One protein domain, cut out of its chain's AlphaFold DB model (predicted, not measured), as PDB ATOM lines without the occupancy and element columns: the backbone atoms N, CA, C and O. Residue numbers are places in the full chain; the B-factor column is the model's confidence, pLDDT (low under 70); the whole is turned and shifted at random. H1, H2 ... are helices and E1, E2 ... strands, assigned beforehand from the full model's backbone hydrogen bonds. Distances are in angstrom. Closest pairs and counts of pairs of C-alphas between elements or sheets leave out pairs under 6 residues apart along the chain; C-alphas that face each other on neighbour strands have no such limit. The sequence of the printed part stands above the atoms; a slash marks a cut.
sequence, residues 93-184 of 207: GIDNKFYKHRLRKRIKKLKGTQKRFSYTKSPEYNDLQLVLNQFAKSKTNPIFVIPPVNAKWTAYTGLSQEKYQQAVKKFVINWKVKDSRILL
ATOM      1  N   GLY A  93     -12.623  30.422  14.576       87.75
ATOM      2  CA  GLY A  93     -13.558  29.941  13.552       87.75
ATOM      3  C   GLY A  93     -15.003  30.362  13.838       87.75
ATOM      4  O   GLY A  93     -15.932  29.596  13.617       87.75
ATOM      5  N   ILE A  94     -15.200  31.545  14.427       89.62
ATOM      6  CA  ILE A  94     -16.522  32.085  14.764       89.62
ATOM      7  C   ILE A  94     -16.916  33.131  13.720       89.62
ATOM      8  O   ILE A  94     -16.067  33.897  13.273       89.62
ATOM      9  N   ASP A  95     -18.204  33.206  13.374       92.12
ATOM     10  CA  ASP A  95     -18.754  34.221  12.471       92.12
ATOM     11  C   ASP A  95     -18.270  35.630  12.836       92.12
ATOM     12  O   ASP A  95     -18.339  36.070  13.993       92.12
ATOM     13  N   ASN A  96     -17.846  36.360  11.811       93.56
ATOM     14  CA  ASN A  96     -17.279  37.691  11.895       93.56
ATOM     15  C   ASN A  96     -18.200  38.656  12.647       93.56
ATOM     16  O   ASN A  96     -17.742  39.408  13.522       93.56
ATOM     17  N   LYS A  97     -19.502  38.637  12.334       92.50
ATOM     18  CA  LYS A  97     -20.499  39.518  12.959       92.50
ATOM     19  C   LYS A  97     -20.711  39.119  14.418       92.50
ATOM     20  O   LYS A  97     -20.642  39.969  15.314       92.50
ATOM     21  N   PHE A  98     -20.909  37.833  14.690       91.69
ATOM     22  CA  PHE A  98     -21.084  37.325  16.046       91.69
ATOM     23  C   PHE A  98     -19.878  37.645  16.933       91.69
ATOM     24  O   PHE A  98     -20.053  38.179  18.035       91.69
ATOM     25  N   TYR A  99     -18.656  37.401  16.457       93.12
ATOM     26  CA  TYR A  99     -17.442  37.711  17.202       93.12
ATOM     27  C   TYR A  99     -17.351  39.209  17.511       93.12
ATOM     28  O   TYR A  99     -17.253  39.593  18.684       93.12
ATOM     29  N   LYS A 100     -17.487  40.071  16.492       95.12
ATOM     30  CA  LYS A 100     -17.395  41.538  16.622       95.12
ATOM     31  C   LYS A 100     -18.380  42.103  17.647       95.12
ATOM     32  O   LYS A 100     -17.984  42.937  18.467       95.12
ATOM     33  N   HIS A 101     -19.638  41.662  17.603       94.12
ATOM     34  CA  HIS A 101     -20.717  42.249  18.403       94.12
ATOM     35  C   HIS A 101     -20.929  41.570  19.758       94.12
ATOM     36  O   HIS A 101     -21.336  42.235  20.710       94.12
ATOM     37  N   ARG A 102     -20.674  40.261  19.877       90.38
ATOM     38  CA  ARG A 102     -21.028  39.480  21.076       90.38
ATOM     39  C   ARG A 102     -19.827  38.989  21.870       90.38
ATOM     40  O   ARG A 102     -20.014  38.669  23.044       90.38
ATOM     41  N   LEU A 103     -18.630  38.901  21.288       92.69
ATOM     42  CA  LEU A 103     -17.472  38.298  21.961       92.69
ATOM     43  C   LEU A 103     -16.305  39.258  22.151       92.69
ATOM     44  O   LEU A 103     -15.765  39.308  23.253       92.69
ATOM     45  N   ARG A 104     -15.964  40.067  21.145       93.62
ATOM     46  CA  ARG A 104     -14.743  40.888  21.101       93.62
ATOM     47  C   ARG A 104     -14.472  41.668  22.391       93.62
ATOM     48  O   ARG A 104     -13.378  41.591  22.934       93.62
ATOM     49  N   LYS A 105     -15.482  42.359  22.935       95.62
ATOM     50  CA  LYS A 105     -15.344  43.181  24.155       95.62
ATOM     51  C   LYS A 105     -15.083  42.377  25.438       95.62
ATOM     52  O   LYS A 105     -14.592  42.932  26.414       95.62
ATOM     53  N   ARG A 106     -15.430  41.089  25.466       93.88
ATOM     54  CA  ARG A 106     -15.353  40.232  26.663       93.88
ATOM     55  C   ARG A 106     -14.502  38.982  26.477       93.88
ATOM     56  O   ARG A 106     -14.402  38.205  27.416       93.88
ATOM     57  N   ILE A 107     -13.881  38.790  25.312       94.31
ATOM     58  CA  ILE A 107     -13.199  37.541  24.955       94.31
ATOM     59  C   ILE A 107     -12.153  37.151  26.005       94.31
ATOM     60  O   ILE A 107     -12.219  36.051  26.541       94.31
ATOM     61  N   LYS A 108     -11.326  38.111  26.449       94.56
ATOM     62  CA  LYS A 108     -10.325  37.922  27.512       94.56
ATOM     63  C   LYS A 108     -10.925  37.377  28.816       94.56
ATOM     64  O   LYS A 108     -10.307  36.534  29.453       94.56
ATOM     65  N   LYS A 109     -12.135  37.816  29.188       95.19
ATOM     66  CA  LYS A 109     -12.835  37.366  30.404       95.19
ATOM     67  C   LYS A 109     -13.397  35.949  30.280       95.19
ATOM     68  O   LYS A 109     -13.724  35.355  31.293       95.19
ATOM     69  N   LEU A 110     -13.552  35.426  29.062       93.69
ATOM     70  CA  LEU A 110     -14.151  34.111  28.810       93.69
ATOM     71  C   LEU A 110     -13.123  32.974  28.838       93.69
ATOM     72  O   LEU A 110     -13.517  31.809  28.968       93.69
ATOM     73  N   LYS A 111     -11.824  33.289  28.773       95.69
ATOM     74  CA  LYS A 111     -10.748  32.295  28.821       95.69
ATOM     75  C   LYS A 111     -10.831  31.483  30.116       95.69
ATOM     76  O   LYS A 111     -10.833  32.041  31.209       95.69
ATOM     77  N   GLY A 112     -10.911  30.159  30.000       95.56
ATOM     78  CA  GLY A 112     -10.959  29.251  31.154       95.56
ATOM     79  C   GLY A 112     -12.244  29.276  32.003       95.56
ATOM     80  O   GLY A 112     -12.305  28.566  33.007       95.56
ATOM     81  N   THR A 113     -13.270  30.047  31.631       94.50
ATOM     82  CA  THR A 113     -14.508  30.184  32.433       94.50
ATOM     83  C   THR A 113     -15.327  28.898  32.548       94.50
ATOM     84  O   THR A 113     -16.111  28.749  33.481       94.50
ATOM     85  N   GLN A 114     -15.138  27.948  31.630       92.56
ATOM     86  CA  GLN A 114     -15.905  26.702  31.562       92.56
ATOM     87  C   GLN A 114     -15.163  25.485  32.137       92.56
ATOM     88  O   GLN A 114     -15.704  24.383  32.099       92.56
ATOM     89  N   LYS A 115     -13.985  25.665  32.757       93.44
ATOM     90  CA  LYS A 115     -13.185  24.573  33.362       93.44
ATOM     91  C   LYS A 115     -13.960  23.690  34.342       93.44
ATOM     92  O   LYS A 115     -13.746  22.482  34.410       93.44
ATOM     93  N   ARG A 116     -14.858  24.293  35.123       91.50
ATOM     94  CA  ARG A 116     -15.677  23.590  36.126       91.50
ATOM     95  C   ARG A 116     -17.094  23.281  35.639       91.50
ATOM     96  O   ARG A 116     -17.872  22.706  36.392       91.50
ATOM     97  N   PHE A 117     -17.428  23.642  34.401       89.69
ATOM     98  CA  PHE A 117     -18.766  23.445  33.855       89.69
ATOM     99  C   PHE A 117     -19.047  21.954  33.619       89.69
ATOM    100  O   PHE A 117     -18.152  21.188  33.256       89.69
ATOM    101  N   SER A 118     -20.294  21.532  33.836       88.62
ATOM    102  CA  SER A 118     -20.740  20.161  33.580       88.62
ATOM    103  C   SER A 118     -22.208  20.142  33.173       88.62
ATOM    104  O   SER A 118     -23.028  20.799  33.808       88.62
ATOM    105  N   TYR A 119     -22.541  19.346  32.157       88.38
ATOM    106  CA  TYR A 119     -23.920  19.118  31.709       88.38
ATOM    107  C   TYR A 119     -24.517  17.810  32.259       88.38
ATOM    108  O   TYR A 119     -25.643  17.444  31.931       88.38
ATOM    109  N   THR A 120     -23.779  17.066  33.091       88.81
ATOM    110  CA  THR A 120     -24.210  15.740  33.577       88.81
ATOM    111  C   THR A 120     -25.321  15.808  34.633       88.81
ATOM    112  O   THR A 120     -26.065  14.837  34.820       88.81
ATOM    113  N   LYS A 121     -25.475  16.962  35.294       89.75
ATOM    114  CA  LYS A 121     -26.523  17.257  36.279       89.75
ATOM    115  C   LYS A 121     -27.276  18.512  35.839       89.75
ATOM    116  O   LYS A 121     -26.679  19.578  35.763       89.75
ATOM    117  N   SER A 122     -28.560  18.368  35.526       87.94
ATOM    118  CA  SER A 122     -29.426  19.468  35.093       87.94
ATOM    119  C   SER A 122     -30.898  19.123  35.361       87.94
ATOM    120  O   SER A 122     -31.260  17.958  35.174       87.94
ATOM    121  N   PRO A 123     -31.755  20.077  35.768       88.56
ATOM    122  CA  PRO A 123     -33.204  19.859  35.799       88.56
ATOM    123  C   PRO A 123     -33.786  19.576  34.404       88.56
ATOM    124  O   PRO A 123     -34.755  18.832  34.299       88.56
ATOM    125  N   GLU A 124     -33.116  20.031  33.339       88.88
ATOM    126  CA  GLU A 124     -33.531  19.846  31.938       88.88
ATOM    127  C   GLU A 124     -33.699  18.369  31.528       88.88
ATOM    128  O   GLU A 124     -34.412  18.062  30.577       88.88
ATOM    129  N   TYR A 125     -33.072  17.418  32.239       88.44
ATOM    130  CA  TYR A 125     -33.317  15.989  31.996       88.44
ATOM    131  C   TYR A 125     -34.760  15.587  32.342       88.44
ATOM    132  O   TYR A 125     -35.331  14.736  31.660       88.44
ATOM    133  N   ASN A 126     -35.351  16.191  33.377       87.94
ATOM    134  CA  ASN A 126     -36.740  15.948  33.759       87.94
ATOM    135  C   ASN A 126     -37.699  16.646  32.789       87.94
ATOM    136  O   ASN A 126     -38.696  16.049  32.389       87.94
ATOM    137  N   ASP A 127     -37.367  17.859  32.349       90.25
ATOM    138  CA  ASP A 127     -38.174  18.598  31.371       90.25
ATOM    139  C   ASP A 127     -38.198  17.874  30.018       90.25
ATOM    140  O   ASP A 127     -39.257  17.678  29.416       90.25
ATOM    141  N   LEU A 128     -37.051  17.341  29.585       88.81
ATOM    142  CA  LEU A 128     -36.971  16.476  28.410       88.81
ATOM    143  C   LEU A 128     -37.833  15.215  28.563       88.81
ATOM    144  O   LEU A 128     -38.467  14.790  27.599       88.81
ATOM    145  N   GLN A 129     -37.915  14.631  29.763       87.56
ATOM    146  CA  GLN A 129     -38.784  13.479  30.008       87.56
ATOM    147  C   GLN A 129     -40.265  13.815  29.781       87.56
ATOM    148  O   GLN A 129     -41.008  12.959  29.296       87.56
ATOM    149  N   LEU A 130     -40.699  15.047  30.073       90.88
ATOM    150  CA  LEU A 130     -42.063  15.497  29.773       90.88
ATOM    151  C   LEU A 130     -42.322  15.521  28.261       90.88
ATOM    152  O   LEU A 130     -43.353  15.017  27.815       90.88
ATOM    153  N   VAL A 131     -41.364  16.018  27.470       90.69
ATOM    154  CA  VAL A 131     -41.439  16.016  25.998       90.69
ATOM    155  C   VAL A 131     -41.491  14.586  25.449       90.69
ATOM    156  O   VAL A 131     -42.366  14.266  24.645       90.69
ATOM    157  N   LEU A 132     -40.621  13.692  25.932       88.94
ATOM    158  CA  LEU A 132     -40.612  12.278  25.528       88.94
ATOM    159  C   LEU A 132     -41.932  11.575  25.864       88.94
ATOM    160  O   LEU A 132     -42.459  10.808  25.060       88.94
ATOM    161  N   ASN A 133     -42.492  11.851  27.044       89.81
ATOM    162  CA  ASN A 133     -43.793  11.318  27.440       89.81
ATOM    163  C   ASN A 133     -44.910  11.819  26.520       89.81
ATOM    164  O   ASN A 133     -45.834  11.062  26.222       89.81
ATOM    165  N   GLN A 134     -44.832  13.070  26.063       91.00
ATOM    166  CA  GLN A 134     -45.801  13.612  25.122       91.00
ATOM    167  C   GLN A 134     -45.684  12.943  23.749       91.00
ATOM    168  O   GLN A 134     -46.710  12.518  23.224       91.00
ATOM    169  N   PHE A 135     -44.471  12.759  23.216       89.94
ATOM    170  CA  PHE A 135     -44.262  12.042  21.951       89.94
ATOM    171  C   PHE A 135     -44.781  10.606  21.993       89.94
ATOM    172  O   PHE A 135     -45.433  10.166  21.048       89.94
ATOM    173  N   ALA A 136     -44.562   9.895  23.102       87.75
ATOM    174  CA  ALA A 136     -45.101   8.550  23.286       87.75
ATOM    175  C   ALA A 136     -46.640   8.544  23.281       87.75
ATOM    176  O   ALA A 136     -47.257   7.715  22.613       87.75
ATOM    177  N   LYS A 137     -47.277   9.502  23.973       91.44
ATOM    178  CA  LYS A 137     -48.744   9.646  23.992       91.44
ATOM    179  C   LYS A 137     -49.317   9.988  22.617       91.44
ATOM    180  O   LYS A 137     -50.374   9.473  22.264       91.44
ATOM    181  N   SER A 138     -48.637  10.839  21.848       93.00
ATOM    182  CA  SER A 138     -49.058  11.234  20.499       93.00
ATOM    183  C   SER A 138     -48.603  10.272  19.399       93.00
ATOM    184  O   SER A 138     -48.904  10.524  18.235       93.00
ATOM    185  N   LYS A 139     -47.895   9.182  19.740       89.94
ATOM    186  CA  LYS A 139     -47.299   8.227  18.787       89.94
ATOM    187  C   LYS A 139     -46.419   8.913  17.731       89.94
ATOM    188  O   LYS A 139     -46.402   8.535  16.562       89.94
ATOM    189  N   THR A 140     -45.704   9.958  18.136       87.44
ATOM    190  CA  THR A 140     -44.796  10.707  17.264       87.44
ATOM    191  C   THR A 140     -43.452   9.987  17.167       87.44
ATOM    192  O   THR A 140     -42.942   9.506  18.174       87.44
ATOM    193  N   ASN A 141     -42.854   9.956  15.971       85.62
ATOM    194  CA  ASN A 141     -41.519   9.397  15.725       85.62
ATOM    195  C   ASN A 141     -40.496  10.531  15.495       85.62
ATOM    196  O   ASN A 141     -40.242  10.889  14.340       85.62
ATOM    197  N   PRO A 142     -39.965  11.151  16.569       84.62
ATOM    198  CA  PRO A 142     -39.034  12.267  16.453       84.62
ATOM    199  C   PRO A 142     -37.648  11.809  15.984       84.62
ATOM    200  O   PRO A 142     -37.215  10.685  16.246       84.62
ATOM    201  N   ILE A 143     -36.926  12.733  15.352       83.00
ATOM    202  CA  ILE A 143     -35.483  12.634  15.133       83.00
ATOM    203  C   ILE A 143     -34.811  13.596  16.107       83.00
ATOM    204  O   ILE A 143     -35.084  14.796  16.088       83.00
ATOM    205  N   PHE A 144     -33.927  13.074  16.955       83.12
ATOM    206  CA  PHE A 144     -33.132  13.904  17.856       83.12
ATOM    207  C   PHE A 144     -31.771  14.233  17.250       83.12
ATOM    208  O   PHE A 144     -31.084  13.331  16.776       83.12
ATOM    209  N   VAL A 145     -31.378  15.507  17.336       80.94
ATOM    210  CA  VAL A 145     -30.084  16.030  16.872       80.94
ATOM    211  C   VAL A 145     -29.315  16.605  18.061       80.94
ATOM    212  O   VAL A 145     -29.831  17.461  18.783       80.94
ATOM    213  N   ILE A 146     -28.078  16.147  18.269       81.44
ATOM    214  CA  ILE A 146     -27.181  16.654  19.320       81.44
ATOM    215  C   ILE A 146     -26.014  17.412  18.671       81.44
ATOM    216  O   ILE A 146     -25.043  16.773  18.264       81.44
ATOM    217  N   PRO A 147     -26.061  18.755  18.600       78.81
ATOM    218  CA  PRO A 147     -25.012  19.535  17.957       78.81
ATOM    219  C   PRO A 147     -23.720  19.534  18.792       78.81
ATOM    220  O   PRO A 147     -23.800  19.717  20.015       78.81
ATOM    221  N   PRO A 148     -22.530  19.417  18.169       79.56
ATOM    222  CA  PRO A 148     -21.258  19.552  18.871       79.56
ATOM    223  C   PRO A 148     -21.012  21.000  19.331       79.56
ATOM    224  O   PRO A 148     -21.703  21.944  18.943       79.56
ATOM    225  N   VAL A 149     -19.981  21.192  20.158       81.19
ATOM    226  CA  VAL A 149     -19.452  22.522  20.504       81.19
ATOM    227  C   VAL A 149     -18.163  22.759  19.720       81.19
ATOM    228  O   VAL A 149     -17.361  21.840  19.571       81.19
ATOM    229  N   ASN A 150     -17.946  23.989  19.242       83.75
ATOM    230  CA  ASN A 150     -16.755  24.352  18.467       83.75
ATOM    231  C   ASN A 150     -15.476  24.021  19.260       83.75
ATOM    232  O   ASN A 150     -15.287  24.522  20.369       83.75
ATOM    233  N   ALA A 151     -14.595  23.199  18.682       86.44
ATOM    234  CA  ALA A 151     -13.408  22.673  19.359       86.44
ATOM    235  C   ALA A 151     -12.409  23.767  19.786       86.44
ATOM    236  O   ALA A 151     -11.831  23.709  20.871       86.44
ATOM    237  N   LYS A 152     -12.242  24.822  18.980       90.06
ATOM    238  CA  LYS A 152     -11.395  25.968  19.349       90.06
ATOM    239  C   LYS A 152     -12.006  26.750  20.507       90.06
ATOM    240  O   LYS A 152     -11.298  27.211  21.404       90.06
ATOM    241  N   TRP A 153     -13.333  26.863  20.531       90.69
ATOM    242  CA  TRP A 153     -14.050  27.487  21.638       90.69
ATOM    243  C   TRP A 153     -13.971  26.675  22.936       90.69
ATOM    244  O   TRP A 153     -13.762  27.253  24.010       90.69
ATOM    245  N   THR A 154     -14.128  25.348  22.869       90.31
ATOM    246  CA  THR A 154     -14.006  24.483  24.052       90.31
ATOM    247  C   THR A 154     -12.602  24.562  24.632       90.31
ATOM    248  O   THR A 154     -12.472  24.787  25.836       90.31
ATOM    249  N   ALA A 155     -11.568  24.517  23.787       92.19
ATOM    250  CA  ALA A 155     -10.180  24.710  24.200       92.19
ATOM    251  C   ALA A 155      -9.958  26.086  24.859       92.19
ATOM    252  O   ALA A 155      -9.387  26.172  25.947       92.19
ATOM    253  N   TYR A 156     -10.471  27.167  24.259       93.75
ATOM    254  CA  TYR A 156     -10.313  28.527  24.789       93.75
ATOM    255  C   TYR A 156     -10.985  28.725  26.158       93.75
ATOM    256  O   TYR A 156     -10.426  29.332  27.079       93.75
ATOM    257  N   THR A 157     -12.207  28.217  26.306       93.75
ATOM    258  CA  THR A 157     -12.998  28.365  27.537       93.75
ATOM    259  C   THR A 157     -12.697  27.298  28.586       93.75
ATOM    260  O   THR A 157     -13.049  27.483  29.751       93.75
ATOM    261  N   GLY A 158     -12.013  26.218  28.213       93.38
ATOM    262  CA  GLY A 158     -11.682  25.095  29.085       93.38
ATOM    263  C   GLY A 158     -12.839  24.122  29.319       93.38
ATOM    264  O   GLY A 158     -12.848  23.449  30.345       93.38
ATOM    265  N   LEU A 159     -13.830  24.060  28.426       91.69
ATOM    266  CA  LEU A 159     -14.924  23.096  28.555       91.69
ATOM    267  C   LEU A 159     -14.390  21.667  28.385       91.69
ATOM    268  O   LEU A 159     -13.789  21.343  27.364       91.69
ATOM    269  N   SER A 160     -14.640  20.802  29.370       90.75
ATOM    270  CA  SER A 160     -14.218  19.400  29.308       90.75
ATOM    271  C   SER A 160     -15.013  18.638  28.245       90.75
ATOM    272  O   SER A 160     -16.222  18.434  28.389       90.75
ATOM    273  N   GLN A 161     -14.311  18.183  27.203       86.81
ATOM    274  CA  GLN A 161     -14.886  17.330  26.164       86.81
ATOM    275  C   GLN A 161     -15.393  16.012  26.754       86.81
ATOM    276  O   GLN A 161     -16.477  15.564  26.405       86.81
ATOM    277  N   GLU A 162     -14.662  15.432  27.706       89.38
ATOM    278  CA  GLU A 162     -15.073  14.213  28.403       89.38
ATOM    279  C   GLU A 162     -16.426  14.393  29.111       89.38
ATOM    280  O   GLU A 162     -17.357  13.623  28.878       89.38
ATOM    281  N   LYS A 163     -16.586  15.456  29.913       88.25
ATOM    282  CA  LYS A 163     -17.861  15.747  30.596       88.25
ATOM    283  C   LYS A 163     -18.993  16.035  29.615       88.25
ATOM    284  O   LYS A 163     -20.145  15.697  29.891       88.25
ATOM    285  N   TYR A 164     -18.684  16.667  28.484       88.88
ATOM    286  CA  TYR A 164     -19.653  16.870  27.415       88.88
ATOM    287  C   TYR A 164     -20.109  15.524  26.827       88.88
ATOM    288  O   TYR A 164     -21.308  15.262  26.789       88.88
ATOM    289  N   GLN A 165     -19.183  14.619  26.497       88.19
ATOM    290  CA  GLN A 165     -19.510  13.280  25.990       88.19
ATOM    291  C   GLN A 165     -20.272  12.421  27.006       88.19
ATOM    292  O   GLN A 165     -21.203  11.704  26.641       88.19
ATOM    293  N   GLN A 166     -19.955  12.532  28.298       90.50
ATOM    294  CA  GLN A 166     -20.731  11.883  29.360       90.50
ATOM    295  C   GLN A 166     -22.192  12.361  29.374       90.50
ATOM    296  O   GLN A 166     -23.104  11.550  29.542       90.50
ATOM    297  N   ALA A 167     -22.434  13.659  29.168       89.06
ATOM    298  CA  ALA A 167     -23.788  14.196  29.069       89.06
ATOM    299  C   ALA A 167     -24.509  13.698  27.805       89.06
ATOM    300  O   ALA A 167     -25.645  13.240  27.903       89.06
ATOM    301  N   VAL A 168     -23.836  13.695  26.647       87.00
ATOM    302  CA  VAL A 168     -24.370  13.124  25.395       87.00
ATOM    303  C   VAL A 168     -24.781  11.664  25.592       87.00
ATOM    304  O   VAL A 168     -25.913  11.297  25.284       87.00
ATOM    305  N   LYS A 169     -23.912  10.842  26.192       87.50
ATOM    306  CA  LYS A 169     -24.212   9.435  26.499       87.50
ATOM    307  C   LYS A 169     -25.456   9.297  27.378       87.50
ATOM    308  O   LYS A 169     -26.283   8.423  27.128       87.50
ATOM    309  N   LYS A 170     -25.620  10.168  28.375       87.81
ATOM    310  CA  LYS A 170     -26.801  10.174  29.248       87.81
ATOM    311  C   LYS A 170     -28.088  10.504  28.483       87.81
ATOM    312  O   LYS A 170     -29.087   9.820  28.683       87.81
ATOM    313  N   PHE A 171     -28.061  11.491  27.582       83.38
ATOM    314  CA  PHE A 171     -29.200  11.784  26.700       83.38
ATOM    315  C   PHE A 171     -29.553  10.584  25.814       83.38
ATOM    316  O   PHE A 171     -30.704  10.156  25.791       83.38
ATOM    317  N   VAL A 172     -28.554   9.984  25.159       80.12
ATOM    318  CA  VAL A 172     -28.736   8.825  24.270       80.12
ATOM    319  C   VAL A 172     -29.337   7.626  25.004       80.12
ATOM    320  O   VAL A 172     -30.241   6.981  24.475       80.12
ATOM    321  N   ILE A 173     -28.866   7.325  26.219       78.50
ATOM    322  CA  ILE A 173     -29.414   6.231  27.036       78.50
ATOM    323  C   ILE A 173     -30.899   6.473  27.326       78.50
ATOM    324  O   ILE A 173     -31.714   5.585  27.079       78.50
ATOM    325  N   ASN A 174     -31.262   7.677  27.779       73.12
ATOM    326  CA  ASN A 174     -32.658   8.014  28.064       73.12
ATOM    327  C   ASN A 174     -33.560   7.882  26.824       73.12
ATOM    328  O   ASN A 174     -34.716   7.480  26.945       73.12
ATOM    329  N   TRP A 175     -33.045   8.191  25.632       73.50
ATOM    330  CA  TRP A 175     -33.800   8.094  24.378       73.50
ATOM    331  C   TRP A 175     -33.957   6.667  23.860       73.50
ATOM    332  O   TRP A 175     -35.044   6.316  23.403       73.50
ATOM    333  N   LYS A 176     -32.926   5.821  23.974       66.56
ATOM    334  CA  LYS A 176     -33.018   4.402  23.582       66.56
ATOM    335  C   LYS A 176     -34.084   3.649  24.376       66.56
ATOM    336  O   LYS A 176     -34.787   2.819  23.818       66.56
ATOM    337  N   VAL A 177     -34.267   3.994  25.651       63.31
ATOM    338  CA  VAL A 177     -35.342   3.440  26.499       63.31
ATOM    339  C   VAL A 177     -36.748   3.783  25.965       63.31
ATOM    340  O   VAL A 177     -37.723   3.137  26.341       63.31
ATOM    341  N   LYS A 178     -36.880   4.783  25.085       68.50
ATOM    342  CA  LYS A 178     -38.148   5.253  24.503       68.50
ATOM    343  C   LYS A 178     -38.275   4.985  22.995       68.50
ATOM    344  O   LYS A 178     -39.122   5.606  22.362       68.50
ATOM    345  N   ASP A 179     -37.445   4.094  22.442       66.12
ATOM    346  CA  ASP A 179     -37.500   3.633  21.041       66.12
ATOM    347  C   ASP A 179     -37.512   4.770  19.993       66.12
ATOM    348  O   ASP A 179     -38.227   4.753  18.995       66.12
ATOM    349  N   SER A 180     -36.750   5.836  20.256       66.38
ATOM    350  CA  SER A 180     -36.634   6.983  19.348       66.38
ATOM    351  C   SER A 180     -35.397   6.881  18.456       66.38
ATOM    352  O   SER A 180     -34.336   6.433  18.897       66.38
ATOM    353  N   ARG A 181     -35.499   7.371  17.213       64.81
ATOM    354  CA  ARG A 181     -34.359   7.457  16.288       64.81
ATOM    355  C   ARG A 181     -33.444   8.616  16.682       64.81
ATOM    356  O   ARG A 181     -33.889   9.746  16.883       64.81
ATOM    357  N   ILE A 182     -32.150   8.331  16.786       58.81
ATOM    358  CA  ILE A 182     -31.135   9.303  17.194       58.81
ATOM    359  C   ILE A 182     -30.209   9.539  16.010       58.81
ATOM    360  O   ILE A 182     -29.490   8.626  15.608       58.81
ATOM    361  N   LEU A 183     -30.192  10.768  15.497       57.59
ATOM    362  CA  LEU A 183     -29.121  11.225  14.624       57.59
ATOM    363  C   LEU A 183     -28.094  11.936  15.500       57.59
ATOM    364  O   LEU A 183     -28.226  13.101  15.878       57.59
ATOM    365  N   LEU A 184     -27.052  11.195  15.864       54.72
ATOM    366  CA  LEU A 184     -25.845  11.827  16.361       54.72
ATOM    367  C   LEU A 184     -25.200  12.510  15.158       54.72
ATOM    368  O   LEU A 184     -24.702  11.823  14.271       54.72
TER     369      LEU A 184
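AT A GLANCE: This is residues 93 to 184 of the 207 residues of the protein "D-alanyl-lipoteichoic acid biosynthesis protein DltD-like protein" of Streptococcus constellatus subsp. pharyngis SK1060 = CCUG 46377 (UniProt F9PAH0). This is a loose, elongated fold in which the chain runs back and forth between two ends: H1, H2 and H4 lie at one end, and H3 with the short parallel strand pair E1 and E2 lies at the other. The longest helix, H5, spans much of the distance between them, with E2 near its last residues, while residues 111 to 123, a long stretch with no named element, make the first passage from the end with H1 and H2 to H3. The printed part has 92 residues, with H1 H2 H3 E1 H4 H5 E2 along the chain, mostly helix. The radius of gyration of the C-alphas is 16.6 A, and the C-alphas span 47 by 27 by 21 A.

HOW THE PARTS SIT: Start at H1, residues 96 to 103, which meets H2, residues 107 to 110, only through their link. Look next to H4, residues 151 to 157: it is close to H2 but not clearly touching, the closest C-alphas, those of Leu 110 and Thr 157, being 6.0 A apart. H3, residues 124 to 137, is close to H5, residues 161 to 176, but not clearly touching, at a shallow tilt of 24 degrees, the same way; their closest C-alphas, of Tyr 125 and Phe 171, are 7.9 A apart. E1, residues 143 to 145, and E2, residues 181 to 183, are parallel neighbours at 30 degrees, with N 183 and O 144 at 3.0 A and N 144 and O 181 at 3.3 A, within hydrogen-bond range. E1, H4, H5 and E2 form a strand-helix-strand unit, two parallel neighbour strands with helices between, and its crossover is right-handed. The closest C-alphas of H5 and E2, Val 172 and Ile 182, are 7.5 A apart. Every O i to N i+4 pair is within hydrogen-bond range in H1, H3, H4 and H5; H2 is too short for one.

IN THESE COORDINATES: Find C-alpha 96 at (-17.279, 37.691, 11.895); from there H1 runs 10.1 A to residue 103. H2 measures 5.2 A. H3 begins at C-alpha 124, (-33.531, 19.846, 31.938), and runs 20.0 A. After E1, 6.6 A long, and H4, 10.0 A, H5 runs 22.4 A to C-alpha 176 at (-33.018, 4.402, 23.582). E2, 6.7 A, ends at C-alpha 183, (-29.121, 11.225, 14.624).

THE WHOLE: The two C-alphas farthest apart, those of Lys 108 and Lys 139, are 48.2 A apart. The printed part has no cut from 93 to 184. The link from H2 to H3, 13 residues, is long; the others are tight. Mean pLDDT of the printed part is 86.5, with residues 176 to 184 under 70.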